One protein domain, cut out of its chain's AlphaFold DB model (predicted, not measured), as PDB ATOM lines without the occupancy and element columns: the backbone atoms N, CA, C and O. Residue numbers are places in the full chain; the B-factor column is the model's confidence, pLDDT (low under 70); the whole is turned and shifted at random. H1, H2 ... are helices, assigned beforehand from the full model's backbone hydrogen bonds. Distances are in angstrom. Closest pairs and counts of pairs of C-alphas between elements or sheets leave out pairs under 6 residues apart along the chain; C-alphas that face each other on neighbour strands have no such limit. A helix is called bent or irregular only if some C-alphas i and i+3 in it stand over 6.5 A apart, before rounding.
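AT A GLANCE: This is residues 131 to 232 of the 232 residues of an uncharacterized protein of Acidobacteria bacterium (UniProt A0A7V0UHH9). Two long helices, H1 and H3, run side by side in opposite directions as a narrow V, near each other where H1 begins and H3 ends and wider apart at the other end, where the short helix H2 and its links bridge them. From the close end H4 turns off nearly at right angles to H3, and its residues 213 to 228, with the tail 229 to 232, stick out as a free arm. The printed part has 102 residues with four named helices, in the order H1, H2, H3, H4, and no named strand; its class is all helix. The whole is extended, with a radius of gyration of the C-alphas of 20.5 A, and its outline is flat, spanning 64 by 37 by 16 A.

IN THESE COORDINATES: H1, residues 131 to 160, begins with C-alpha 131 at (127.136, 179.818, 164.835) and measures 41.9 A from first to last C-alpha. H1 is irregular, but only just: C-alphas 153 and 156 are 6.6 A apart. H2, residues 170 to 173, is a short helix of four residues. H3, residues 183 to 206, measures 34.6 A and begins with C-alpha 183 at (139.385, 158.546, 127.585). H4, residues 208 to 228, measures 29.6 A and ends with C-alpha 228 at (160.885, 188.135, 163.636).

HOW THE PARTS SIT: H1 and H3 touch and run opposite ways at a shallow tilt of 18 degrees. H1 touches H3 with residues 137 to 144 alone, and H3 touches H1 with residues 197 to 205 alone; the closest C-alphas of the two helices, those of Thr 137 and Ala 204, are 5.3 A apart. With residues 156 to 160, H1 also touches H2; the closest C-alphas, of Ala 160 and Leu 173, are 5.1 A apart. H2 and H3 only just touch, with 3 pairs of C-alphas within 8 A, and the closest, of Ser 171 and Gly 183, are 7.0 A apart; on H3 residues 183 to 187 take part. H3 and H4 are close but not clearly touching and about perpendicular at 86 degrees, with the closest C-alphas, of Ile 203 and Val 209, 6.6 A apart. H1 and H4 are close but not clearly touching, with the closest C-alphas, of Arg 133 and Ser 210, 7.9 A apart. H2 and H4 are apart. In H3 and H4 every O i to N i+4 pair is within hydrogen-bond range, in H1 23 of 26 are, and H2 is too short for such a pair.

THE WHOLE: The two C-alphas farthest apart, of Glu 167 and Asp 232, are 68.1 A from each other. Residues 213 to 232 stand free, and the body without them spans 47 by 26 by 18 A. The printed part has no cut; the link from H3 to H4 is tight, and those from H1 to H2 and from H2 to H3 are short. The mean pLDDT of the printed part is 73.7; residues 164 to 166, 168 to 171, 173 to 178 and 207 to 232 are under 70, and H4 has a mean of 48.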
ATOM      1  N   PHE A 131     127.733 180.215 166.113       86.88
ATOM      2  CA  PHE A 131     127.136 179.818 164.835       86.88
ATOM      3  C   PHE A 131     128.105 179.884 163.652       86.88
ATOM      4  O   PHE A 131     127.826 179.312 162.601       86.88
ATOM      5  N   ARG A 132     129.266 180.541 163.804       85.81
ATOM      6  CA  ARG A 132     130.234 180.744 162.706       85.81
ATOM      7  C   ARG A 132     130.624 179.447 162.017       85.81
ATOM      8  O   ARG A 132     130.678 179.416 160.794       85.81
ATOM      9  N   ARG A 133     130.892 178.390 162.789       84.56
ATOM     10  CA  ARG A 133     131.281 177.091 162.228       84.56
ATOM     11  C   ARG A 133     130.179 176.539 161.329       84.56
ATOM     12  O   ARG A 133     130.468 176.186 160.197       84.56
ATOM     13  N   HIS A 134     128.939 176.517 161.810       87.44
ATOM     14  CA  HIS A 134     127.808 175.999 161.043       87.44
ATOM     15  C   HIS A 134     127.582 176.797 159.760       87.44
ATOM     16  O   HIS A 134     127.466 176.201 158.696       87.44
ATOM     17  N   VAL A 135     127.607 178.131 159.834       88.81
ATOM     18  CA  VAL A 135     127.417 178.985 158.650       88.81
ATOM     19  C   VAL A 135     128.541 178.789 157.629       88.81
ATOM     20  O   VAL A 135     128.260 178.675 156.442       88.81
ATOM     21  N   LEU A 136     129.800 178.699 158.068       87.69
ATOM     22  CA  LEU A 136     130.924 178.447 157.161       87.69
ATOM     23  C   LEU A 136     130.859 177.045 156.540       87.69
ATOM     24  O   LEU A 136     131.111 176.907 155.348       87.69
ATOM     25  N   THR A 137     130.479 176.019 157.308       88.94
ATOM     26  CA  THR A 137     130.250 174.669 156.773       88.94
ATOM     27  C   THR A 137     129.136 174.680 155.729       88.94
ATOM     28  O   THR A 137     129.332 174.147 154.643       88.94
ATOM     29  N   ILE A 138     128.000 175.326 156.016       90.38
ATOM     30  CA  ILE A 138     126.890 175.459 155.061       90.38
ATOM     31  C   ILE A 138     127.355 176.189 153.800       90.38
ATOM     32  O   ILE A 138     127.043 175.738 152.706       90.38
ATOM     33  N   ALA A 139     128.135 177.265 153.929       89.00
ATOM     34  CA  ALA A 139     128.661 177.999 152.781       89.00
ATOM     35  C   ALA A 139     129.562 177.119 151.896       89.00
ATOM     36  O   ALA A 139     129.394 177.104 150.680       89.00
ATOM     37  N   VAL A 140     130.473 176.341 152.496       89.75
ATOM     38  CA  VAL A 140     131.336 175.403 151.757       89.75
ATOM     39  C   VAL A 140     130.511 174.320 151.066       89.75
ATOM     40  O   VAL A 140     130.728 174.049 149.888       89.75
ATOM     41  N   LEU A 141     129.539 173.728 151.767       91.06
ATOM     42  CA  LEU A 141     128.667 172.700 151.195       91.06
ATOM     43  C   LEU A 141     127.772 173.254 150.080       91.06
ATOM     44  O   LEU A 141     127.547 172.562 149.096       91.06
ATOM     45  N   ALA A 142     127.294 174.493 150.200       90.69
ATOM     46  CA  ALA A 142     126.500 175.150 149.166       90.69
ATOM     47  C   ALA A 142     127.328 175.418 147.901       90.69
ATOM     48  O   ALA A 142     126.861 175.130 146.804       90.69
ATOM     49  N   ILE A 143     128.567 175.907 148.045       88.62
ATOM     50  CA  ILE A 143     129.489 176.092 146.911       88.62
ATOM     51  C   ILE A 143     129.782 174.746 146.245       88.62
ATOM     52  O   ILE A 143     129.687 174.637 145.027       88.62
ATOM     53  N   LEU A 144     130.065 173.711 147.040       90.31
ATOM     54  CA  LEU A 144     130.295 172.361 146.530       90.31
ATOM     55  C   LEU A 144     129.065 171.797 145.805       90.31
ATOM     56  O   LEU A 144     129.198 171.159 144.768       90.31
ATOM     57  N   ALA A 145     127.862 172.037 146.328       91.12
ATOM     58  CA  ALA A 145     126.625 171.613 145.684       91.12
ATOM     59  C   ALA A 145     126.420 172.320 144.337       91.12
ATOM     60  O   ALA A 145     126.039 171.668 143.368       91.12
ATOM     61  N   ILE A 146     126.713 173.624 144.261       89.38
ATOM     62  CA  ILE A 146     126.679 174.383 143.003       89.38
ATOM     63  C   ILE A 146     127.713 173.836 142.017       89.38
ATOM     64  O   ILE A 146     127.395 173.708 140.842       89.38
ATOM     65  N   ASP A 147     128.908 173.465 142.478       88.25
ATOM     66  CA  ASP A 147     129.969 172.915 141.630       88.25
ATOM     67  C   ASP A 147     129.663 171.522 141.086       88.25
ATOM     68  O   ASP A 147     129.781 171.272 139.882       88.25
ATOM     69  N   LEU A 148     129.153 170.634 141.937       89.75
ATOM     70  CA  LEU A 148     128.677 169.324 141.510       89.75
ATOM     71  C   LEU A 148     127.491 169.448 140.550       89.75
ATOM     72  O   LEU A 148     127.462 168.734 139.548       89.75
ATOM     73  N   TYR A 149     126.554 170.359 140.823       89.06
ATOM     74  CA  TYR A 149     125.424 170.638 139.943       89.06
ATOM     75  C   TYR A 149     125.882 171.200 138.592       89.06
ATOM     76  O   TYR A 149     125.543 170.648 137.550       89.06
ATOM     77  N   GLY A 150     126.696 172.256 138.603       86.88
ATOM     78  CA  GLY A 150     127.214 172.901 137.403       86.88
ATOM     79  C   GLY A 150     128.037 171.941 136.553       86.88
ATOM     80  O   GLY A 150     127.862 171.890 135.341       86.88
ATOM     81  N   THR A 151     128.863 171.100 137.173       86.00
ATOM     82  CA  THR A 151     129.657 170.107 136.447       86.00
ATOM     83  C   THR A 151     128.772 169.019 135.841       86.00
ATOM     84  O   THR A 151     128.826 168.796 134.635       86.00
ATOM     85  N   HIS A 152     127.928 168.359 136.638       86.00
ATOM     86  CA  HIS A 152     127.232 167.151 136.182       86.00
ATOM     87  C   HIS A 152     125.934 167.421 135.424       86.00
ATOM     88  O   HIS A 152     125.612 166.663 134.520       86.00
ATOM     89  N   PHE A 153     125.193 168.473 135.776       85.31
ATOM     90  CA  PHE A 153     123.870 168.758 135.210       85.31
ATOM     91  C   PHE A 153     123.877 169.871 134.166       85.31
ATOM     92  O   PHE A 153     122.881 170.036 133.471       85.31
ATOM     93  N   VAL A 154     124.966 170.634 134.056       86.25
ATOM     94  CA  VAL A 154     125.049 171.760 133.117       86.25
ATOM     95  C   VAL A 154     126.198 171.561 132.133       86.25
ATOM     96  O   VAL A 154     125.957 171.458 130.935       86.25
ATOM     97  N   ALA A 155     127.435 171.440 132.613       84.00
ATOM     98  CA  ALA A 155     128.613 171.365 131.755       84.00
ATOM     99  C   ALA A 155     128.722 170.026 131.011       84.00
ATOM    100  O   ALA A 155     128.859 170.027 129.791       84.00
ATOM    101  N   LEU A 156     128.649 168.885 131.709       83.06
ATOM    102  CA  LEU A 156     128.802 167.575 131.062       83.06
ATOM    103  C   LEU A 156     127.762 167.324 129.953       83.06
ATOM    104  O   LEU A 156     128.193 166.965 128.858       83.06
ATOM    105  N   PRO A 157     126.447 167.548 130.156       84.12
ATOM    106  CA  PRO A 157     125.461 167.372 129.088       84.12
ATOM    107  C   PRO A 157     125.703 168.333 127.919       84.12
ATOM    108  O   PRO A 157     125.687 167.913 126.765       84.12
ATOM    109  N   TYR A 158     126.039 169.595 128.220       83.31
ATOM    110  CA  TYR A 158     126.356 170.602 127.207       83.31
ATOM    111  C   TYR A 158     127.522 170.174 126.303       83.31
ATOM    112  O   TYR A 158     127.414 170.265 125.084       83.31
ATOM    113  N   TYR A 159     128.616 169.659 126.875       79.62
ATOM    114  CA  TYR A 159     129.780 169.210 126.098       79.62
ATOM    115  C   TYR A 159     129.600 167.847 125.436       79.62
ATOM    116  O   TYR A 159     130.183 167.591 124.387       79.62
ATOM    117  N   ALA A 160     128.790 166.973 126.025       80.44
ATOM    118  CA  ALA A 160     128.436 165.699 125.413       80.44
ATOM    119  C   ALA A 160     127.401 165.850 124.285       80.44
ATOM    120  O   ALA A 160     127.108 164.862 123.617       80.44
ATOM    121  N   HIS A 161     126.866 167.061 124.066       80.06
ATOM    122  CA  HIS A 161     125.746 167.325 123.158       80.06
ATOM    123  C   HIS A 161     124.529 166.439 123.478       80.06
ATOM    124  O   HIS A 161     123.872 165.916 122.580       80.06
ATOM    125  N   SER A 162     124.271 166.249 124.774       77.88
ATOM    126  CA  SER A 162     123.209 165.395 125.300       77.88
ATOM    127  C   SER A 162     122.215 166.218 126.112       77.88
ATOM    128  O   SER A 162     122.611 167.081 126.899       77.88
ATOM    129  N   ASP A 163     120.927 165.911 125.970       72.25
ATOM    130  CA  ASP A 163     119.857 166.569 126.723       72.25
ATOM    131  C   ASP A 163     119.748 166.036 128.163       72.25
ATOM    132  O   ASP A 163     119.230 166.720 129.051       72.25
ATOM    133  N   THR A 164     120.258 164.825 128.429       69.19
ATOM    134  CA  THR A 164     120.196 164.197 129.754       69.19
ATOM    135  C   THR A 164     121.518 163.566 130.187       69.19
ATOM    136  O   THR A 164     122.322 163.115 129.374       69.19
ATOM    137  N   ILE A 165     121.741 163.493 131.508       66.19
ATOM    138  CA  ILE A 165     122.943 162.871 132.101       66.19
ATOM    139  C   ILE A 165     123.008 161.372 131.807       66.19
ATOM    140  O   ILE A 165     124.095 160.831 131.632       66.19
ATOM    141  N   ALA A 166     121.856 160.698 131.767       67.94
ATOM    142  CA  ALA A 166     121.785 159.256 131.536       67.94
ATOM    143  C   ALA A 166     122.312 158.857 130.147       67.94
ATOM    144  O   ALA A 166     122.765 157.730 129.961       67.94
ATOM    145  N   GLU A 167     122.279 159.793 129.203       72.31
ATOM    146  CA  GLU A 167     122.718 159.623 127.818       72.31
ATOM    147  C   GLU A 167     124.149 160.136 127.587       72.31
ATOM    148  O   GLU A 167     124.688 159.975 126.494       72.31
ATOM    149  N   VAL A 168     124.795 160.727 128.605       68.75
ATOM    150  CA  VAL A 168     126.178 161.204 128.492       68.75
ATOM    151  C   VAL A 168     127.117 160.006 128.386       68.75
ATOM    152  O   VAL A 168     127.483 159.370 129.377       68.75
ATOM    153  N   HIS A 169     127.568 159.730 127.166       69.81
ATOM    154  CA  HIS A 169     128.628 158.767 126.928       69.81
ATOM    155  C   HIS A 169     129.995 159.448 127.044       69.81
ATOM    156  O   HIS A 169     130.269 160.455 126.393       69.81
ATOM    157  N   ILE A 170     130.908 158.854 127.823       68.81
ATOM    158  CA  ILE A 170     132.287 159.359 127.976       68.81
ATOM    159  C   ILE A 170     132.981 159.520 126.616       68.81
ATOM    160  O   ILE A 170     133.766 160.444 126.434       68.81
ATOM    161  N   SER A 171     132.660 158.674 125.634       65.81
ATOM    162  CA  SER A 171     133.191 158.782 124.274       65.81
ATOM    163  C   SER A 171     132.852 160.111 123.584       65.81
ATOM    164  O   SER A 171     133.677 160.603 122.819       65.81
ATOM    165  N   GLN A 172     131.698 160.719 123.874       72.38
ATOM    166  CA  GLN A 172     131.294 162.016 123.310       72.38
ATOM    167  C   GLN A 172     132.077 163.171 123.939       72.38
ATOM    168  O   GLN A 172     132.529 164.064 123.234       72.38
ATOM    169  N   LEU A 173     132.345 163.106 125.248       69.44
ATOM    170  CA  LEU A 173     133.206 164.070 125.953       69.44
ATOM    171  C   LEU A 173     134.668 164.016 125.474       69.44
ATOM    172  O   LEU A 173     135.427 164.972 125.616       69.44
ATOM    173  N   VAL A 174     135.064 162.870 124.925       67.56
ATOM    174  CA  VAL A 174     136.408 162.561 124.425       67.56
ATOM    175  C   VAL A 174     136.545 162.929 122.936       67.56
ATOM    176  O   VAL A 174     137.666 162.988 122.430       67.56
ATOM    177  N   ALA A 175     135.446 163.235 122.236       66.56
ATOM    178  CA  ALA A 175     135.467 163.582 120.813       66.56
ATOM    179  C   ALA A 175     136.226 164.896 120.534       66.56
ATOM    180  O   ALA A 175     137.019 164.945 119.598       66.56
ATOM    181  N   ASP A 176     136.079 165.899 121.408       65.62
ATOM    182  CA  ASP A 176     136.710 167.226 121.279       65.62
ATOM    183  C   ASP A 176     137.886 167.441 122.257       65.62
ATOM    184  O   ASP A 176     138.209 168.564 122.661       65.62
ATOM    185  N   LYS A 177     138.545 166.358 122.686       68.12
ATOM    186  CA  LYS A 177     139.616 166.434 123.692       68.12
ATOM    187  C   LYS A 177     140.940 166.970 123.125       68.12
ATOM    188  O   LYS A 177     141.291 166.689 121.976       68.12
ATOM    189  N   PRO A 178     141.765 167.639 123.953       69.38
ATOM    190  CA  PRO A 178     143.166 167.882 123.625       69.38
ATOM    191  C   PRO A 178     143.883 166.563 123.312       69.38
ATOM    192  O   PRO A 178     143.683 165.572 124.011       69.38
ATOM    193  N   GLN A 179     144.767 166.550 122.310       72.38
ATOM    194  CA  GLN A 179     145.452 165.330 121.843       72.38
ATOM    195  C   GLN A 179     146.190 164.552 122.955       72.38
ATOM    196  O   GLN A 179     146.397 163.349 122.827       72.38
ATOM    197  N   CYS A 180     146.563 165.220 124.050       71.44
ATOM    198  CA  CYS A 180     147.270 164.643 125.195       71.44
ATOM    199  C   CYS A 180     146.381 163.940 126.235       71.44
ATOM    200  O   CYS A 180     146.905 163.258 127.112       71.44
ATOM    201  N   LEU A 181     145.062 164.115 126.179       75.12
ATOM    202  CA  LEU A 181     144.133 163.541 127.148       75.12
ATOM    203  C   LEU A 181     143.463 162.349 126.485       75.12
ATOM    204  O   LEU A 181     142.889 162.534 125.429       75.12
ATOM    205  N   ASP A 182     143.550 161.138 127.028       78.69
ATOM    206  CA  ASP A 182     142.818 159.968 126.515       78.69
ATOM    207  C   ASP A 182     141.560 159.693 127.359       78.69
ATOM    208  O   ASP A 182     141.429 160.232 128.460       78.69
ATOM    209  N   GLY A 183     140.632 158.862 126.877       77.88
ATOM    210  CA  GLY A 183     139.385 158.546 127.585       77.88
ATOM    211  C   GLY A 183     139.614 157.988 128.994       77.88
ATOM    212  O   GLY A 183     138.898 158.354 129.926       77.88
ATOM    213  N   LEU A 184     140.675 157.193 129.182       83.25
ATOM    214  CA  LEU A 184     141.095 156.721 130.506       83.25
ATOM    215  C   LEU A 184     141.462 157.885 131.439       83.25
ATOM    216  O   LEU A 184     141.027 157.916 132.586       83.25
ATOM    217  N   TRP A 185     142.239 158.856 130.952       84.19
ATOM    218  CA  TRP A 185     142.653 160.012 131.751       84.19
ATOM    219  C   TRP A 185     141.483 160.933 132.077       84.19
ATOM    220  O   TRP A 185     141.408 161.426 133.201       84.19
ATOM    221  N   ALA A 186     140.544 161.117 131.146       81.25
ATOM    222  CA  ALA A 186     139.307 161.847 131.414       81.25
ATOM    223  C   ALA A 186     138.513 161.193 132.560       81.25
ATOM    224  O   ALA A 186     138.097 161.878 133.495       81.25
ATOM    225  N   TYR A 187     138.381 159.863 132.542       83.62
ATOM    226  CA  TYR A 187     137.717 159.117 133.611       83.62
ATOM    227  C   TYR A 187     138.463 159.216 134.949       83.62
ATOM    228  O   TYR A 187     137.850 159.507 135.974       83.62
ATOM    229  N   VAL A 188     139.788 159.040 134.949       89.31
ATOM    230  CA  VAL A 188     140.616 159.170 136.162       89.31
ATOM    231  C   VAL A 188     140.483 160.566 136.771       89.31
ATOM    232  O   VAL A 188     140.276 160.683 137.977       89.31
ATOM    233  N   LEU A 189     140.556 161.624 135.960       88.50
ATOM    234  CA  LEU A 189     140.390 163.000 136.433       88.50
ATOM    235  C   LEU A 189     138.994 163.238 137.013       88.50
ATOM    236  O   LEU A 189     138.881 163.872 138.061       88.50
ATOM    237  N   TRP A 190     137.950 162.689 136.388       87.69
ATOM    238  CA  TRP A 190     136.587 162.771 136.910       87.69
ATOM    239  C   TRP A 190     136.437 162.046 138.259       87.69
ATOM    240  O   TRP A 190     135.894 162.620 139.204       87.69
ATOM    241  N   VAL A 191     136.986 160.832 138.396       90.50
ATOM    242  CA  VAL A 191     136.985 160.087 139.669       90.50
ATOM    243  C   VAL A 191     137.750 160.852 140.752       90.50
ATOM    244  O   VAL A 191     137.256 160.987 141.871       90.50
ATOM    245  N   LEU A 192     138.930 161.393 140.435       93.75
ATOM    246  CA  LEU A 192     139.716 162.198 141.373       93.75
ATOM    247  C   LEU A 192     138.963 163.459 141.809       93.75
ATOM    248  O   LEU A 192     138.926 163.766 143.002       93.75
ATOM    249  N   TYR A 193     138.323 164.156 140.869       90.69
ATOM    250  CA  TYR A 193     137.461 165.299 141.159       90.69
ATOM    251  C   TYR A 193     136.317 164.909 142.107       90.69
ATOM    252  O   TYR A 193     136.121 165.563 143.136       90.69
ATOM    253  N   PHE A 194     135.622 163.802 141.836       90.44
ATOM    254  CA  PHE A 194     134.523 163.328 142.675       90.44
ATOM    255  C   PHE A 194     134.992 162.947 144.089       90.44
ATOM    256  O   PHE A 194     134.413 163.398 145.079       90.44
ATOM    257  N   ILE A 195     136.091 162.195 144.208       93.44
ATOM    258  CA  ILE A 195     136.697 161.845 145.504       93.44
ATOM    259  C   ILE A 195     137.097 163.112 146.270       93.44
ATOM    260  O   ILE A 195     136.816 163.222 147.465       93.44
ATOM    261  N   SER A 196     137.716 164.086 145.596       92.25
ATOM    262  CA  SER A 196     138.117 165.348 146.227       92.25
ATOM    263  C   SER A 196     136.911 166.144 146.738       92.25
ATOM    264  O   SER A 196     136.944 166.656 147.856       92.25
ATOM    265  N   SER A 197     135.810 166.150 145.983       91.31
ATOM    266  CA  SER A 197     134.542 166.775 146.364       91.31
ATOM    267  C   SER A 197     133.941 166.126 147.614       91.31
ATOM    268  O   SER A 197     133.593 166.816 148.576       91.31
ATOM    269  N   VAL A 198     133.893 164.790 147.656       91.50
ATOM    270  CA  VAL A 198     133.425 164.031 148.829       91.50
ATOM    271  C   VAL A 198     134.319 164.288 150.045       91.50
ATOM    272  O   VAL A 198     133.816 164.509 151.149       91.50
ATOM    273  N   ALA A 199     135.640 164.327 149.855       91.00
ATOM    274  CA  ALA A 199     136.583 164.638 150.924       91.00
ATOM    275  C   ALA A 199     136.364 166.053 151.487       91.00
ATOM    276  O   ALA A 199     136.343 166.230 152.706       91.00
ATOM    277  N   VAL A 200     136.135 167.055 150.629       88.94
ATOM    278  CA  VAL A 200     135.805 168.427 151.054       88.94
ATOM    279  C   VAL A 200     134.504 168.453 151.860       88.94
ATOM    280  O   VAL A 200     134.482 169.047 152.942       88.94
ATOM    281  N   ALA A 201     133.451 167.768 151.399       89.94
ATOM    282  CA  ALA A 201     132.188 167.662 152.133       89.94
ATOM    283  C   ALA A 201     132.379 167.031 153.521       89.94
ATOM    284  O   ALA A 201     131.865 167.544 154.520       89.94
ATOM    285  N   PHE A 202     133.156 165.949 153.596       88.75
ATOM    286  CA  PHE A 202     133.456 165.253 154.843       88.75
ATOM    287  C   PHE A 202     134.263 166.123 155.818       88.75
ATOM    288  O   PHE A 202     133.939 166.215 157.003       88.75
ATOM    289  N   ILE A 203     135.294 166.823 155.337       87.62
ATOM    290  CA  ILE A 203     136.111 167.725 156.166       87.62
ATOM    291  C   ILE A 203     135.275 168.907 156.676       87.62
ATOM    292  O   ILE A 203     135.412 169.320 157.836       87.62
ATOM    293  N   ALA A 204     134.398 169.452 155.828       85.19
ATOM    294  CA  ALA A 204     133.518 170.557 156.188       85.19
ATOM    295  C   ALA A 204     132.491 170.149 157.260       85.19
ATOM    296  O   ALA A 204     132.244 170.930 158.188       85.19
ATOM    297  N   SER A 205     131.924 168.940 157.169       83.38
ATOM    298  CA  SER A 205     130.883 168.440 158.079       83.38
ATOM    299  C   SER A 205     131.434 167.971 159.431       83.38
ATOM    300  O   SER A 205     130.896 168.332 160.479       83.38
ATOM    301  N   THR A 206     132.562 167.257 159.441       80.94
ATOM    302  CA  THR A 206     133.208 166.761 160.673       80.94
ATOM    303  C   THR A 206     133.849 167.874 161.509       80.94
ATOM    304  O   THR A 206     134.112 167.705 162.699       80.94
ATOM    305  N   GLY A 207     134.043 169.064 160.931       63.47
ATOM    306  CA  GLY A 207     134.679 170.196 161.606       63.47
ATOM    307  C   GLY A 207     136.190 170.131 161.678       63.47
ATOM    308  O   GLY A 207     136.778 170.896 162.452       63.47
ATOM    309  N   GLY A 208     136.813 169.291 160.846       53.91
ATOM    310  CA  GLY A 208     138.264 169.244 160.668       53.91
ATOM    311  C   GLY A 208     138.850 170.604 160.272       53.91
ATOM    312  O   GLY A 208     139.991 170.907 160.607       53.91
ATOM    313  N   VAL A 209     138.045 171.498 159.685       51.28
ATOM    314  CA  VAL A 209     138.431 172.899 159.456       51.28
ATOM    315  C   VAL A 209     138.826 173.596 160.765       51.28
ATOM    316  O   VAL A 209     139.787 174.356 160.779       51.28
ATOM    317  N   SER A 210     138.161 173.320 161.893       49.34
ATOM    318  CA  SER A 210     138.504 173.969 163.164       49.34
ATOM    319  C   SER A 210     139.785 173.421 163.798       49.34
ATOM    320  O   SER A 210     140.535 174.215 164.351       49.34
ATOM    321  N   GLU A 211     140.100 172.129 163.669       47.19
ATOM    322  CA  GLU A 211     141.328 171.543 164.235       47.19
ATOM    323  C   GLU A 211     142.553 171.703 163.330       47.19
ATOM    324  O   GLU A 211     143.646 172.003 163.812       47.19
ATOM    325  N   VAL A 212     142.393 171.578 162.012       50.38
ATOM    326  CA  VAL A 212     143.493 171.745 161.050       50.38
ATOM    327  C   VAL A 212     143.892 173.217 160.938       50.38
ATOM    328  O   VAL A 212     145.085 173.526 160.927       50.38
ATOM    329  N   VAL A 213     142.928 174.149 160.939       50.88
ATOM    330  CA  VAL A 213     143.234 175.588 160.986       50.88
ATOM    331  C   VAL A 213     143.762 175.976 162.368       50.88
ATOM    332  O   VAL A 213     144.744 176.706 162.450       50.88
ATOM    333  N   ARG A 214     143.203 175.465 163.475       47.09
ATOM    334  CA  ARG A 214     143.725 175.781 164.819       47.09
ATOM    335  C   ARG A 214     145.131 175.208 165.044       47.09
ATOM    336  O   ARG A 214     145.938 175.897 165.650       47.09
ATOM    337  N   SER A 215     145.470 174.028 164.524       44.78
ATOM    338  CA  SER A 215     146.823 173.460 164.650       44.78
ATOM    339  C   SER A 215     147.828 174.133 163.711       44.78
ATOM    340  O   SER A 215     148.854 174.628 164.175       44.78
ATOM    341  N   LYS A 216     147.535 174.252 162.409       47.72
ATOM    342  CA  LYS A 216     148.496 174.807 161.437       47.72
ATOM    343  C   LYS A 216     148.647 176.323 161.541       47.72
ATOM    344  O   LYS A 216     149.760 176.825 161.411       47.72
ATOM    345  N   LEU A 217     147.571 177.065 161.815       46.19
ATOM    346  CA  LEU A 217     147.629 178.529 161.886       46.19
ATOM    347  C   LEU A 217     148.271 179.006 163.200       46.19
ATOM    348  O   LEU A 217     149.014 179.980 163.174       46.19
ATOM    349  N   VAL A 218     148.085 178.290 164.320       50.94
ATOM    350  CA  VAL A 218     148.777 178.583 165.596       50.94
ATOM    351  C   VAL A 218     150.255 178.193 165.536       50.94
ATOM    352  O   VAL A 218     151.098 178.953 166.012       50.94
ATOM    353  N   VAL A 219     150.595 177.052 164.926       52.19
ATOM    354  CA  VAL A 219     151.995 176.620 164.770       52.19
ATOM    355  C   VAL A 219     152.759 177.551 163.822       52.19
ATOM    356  O   VAL A 219     153.870 177.971 164.150       52.19
ATOM    357  N   ASN A 220     152.153 177.957 162.701       47.81
ATOM    358  CA  ASN A 220     152.795 178.871 161.756       47.81
ATOM    359  C   ASN A 220     152.856 180.317 162.272       47.81
ATOM    360  O   ASN A 220     153.880 180.962 162.068       47.81
ATOM    361  N   LEU A 221     151.853 180.819 163.013       44.88
ATOM    362  CA  LEU A 221     151.973 182.135 163.662       44.88
ATOM    363  C   LEU A 221     153.087 182.147 164.713       44.88
ATOM    364  O   LEU A 221     153.850 183.107 164.766       44.88
ATOM    365  N   LYS A 222     153.203 181.095 165.536       45.56
ATOM    366  CA  LYS A 222     154.259 181.012 166.555       45.56
ATOM    367  C   LYS A 222     155.651 180.937 165.928       45.56
ATOM    368  O   LYS A 222     156.548 181.610 166.418       45.56
ATOM    369  N   ARG A 223     155.836 180.186 164.833       49.56
ATOM    370  CA  ARG A 223     157.112 180.150 164.088       49.56
ATOM    371  C   ARG A 223     157.451 181.488 163.432       49.56
ATOM    372  O   ARG A 223     158.598 181.907 163.503       49.56
ATOM    373  N   PHE A 224     156.468 182.165 162.841       41.41
ATOM    374  CA  PHE A 224     156.691 183.443 162.162       41.41
ATOM    375  C   PHE A 224     157.007 184.584 163.146       41.41
ATOM    376  O   PHE A 224     157.859 185.422 162.867       41.41
ATOM    377  N   VAL A 225     156.390 184.580 164.335       49.09
ATOM    378  CA  VAL A 225     156.738 185.507 165.428       49.09
ATOM    379  C   VAL A 225     158.140 185.211 165.974       49.09
ATOM    380  O   VAL A 225     158.922 186.129 166.161       49.09
ATOM    381  N   LYS A 226     158.516 183.935 166.138       46.66
ATOM    382  CA  LYS A 226     159.855 183.560 166.627       46.66
ATOM    383  C   LYS A 226     160.992 183.925 165.662       46.66
ATOM    384  O   LYS A 226     162.103 184.159 166.110       46.66
ATOM    385  N   LEU A 227     160.717 183.962 164.357       44.88
ATOM    386  CA  LEU A 227     161.677 184.367 163.319       44.88
ATOM    387  C   LEU A 227     161.825 185.890 163.193       44.88
ATOM    388  O   LEU A 227     162.818 186.351 162.652       44.88
ATOM    389  N   THR A 228     160.856 186.664 163.686       42.72
ATOM    390  CA  THR A 228     160.885 188.135 163.636       42.72
ATOM    391  C   THR A 228     161.399 188.765 164.930       42.72
ATOM    392  O   THR A 228     161.837 189.905 164.897       42.72
ATOM    393  N   THR A 229     161.425 188.019 166.040       44.91
ATOM    394  CA  THR A 229     162.046 188.424 167.318       44.91
ATOM    395  C   THR A 229     163.458 187.857 167.520       44.91
ATOM    396  O   THR A 229     163.975 187.901 168.628       44.91
ATOM    397  N   ALA A 230     164.043 187.225 166.500       42.16
ATOM    398  CA  ALA A 230     165.405 186.674 166.525       42.16
ATOM    399  C   ALA A 230     166.367 187.460 165.611       42.16
ATOM    400  O   ALA A 230     167.425 186.952 165.250       42.16
ATOM    401  N   VAL A 231     165.964 188.669 165.205       45.78
ATOM    402  CA  VAL A 231     166.751 189.617 164.397       45.78
ATOM    403  C   VAL A 231     167.050 190.876 165.226       45.78
ATOM    404  O   VAL A 231     167.068 191.979 164.692       45.78
ATOM    405  N   ASP A 232     167.262 190.690 166.529       40.44
ATOM    406  CA  ASP A 232     167.882 191.674 167.422       40.44
ATOM    407  C   ASP A 232     169.244 191.132 167.877       40.44
ATOM    408  O   ASP A 232     169.277 189.970 168.354       40.44
TER     409      ASP A 232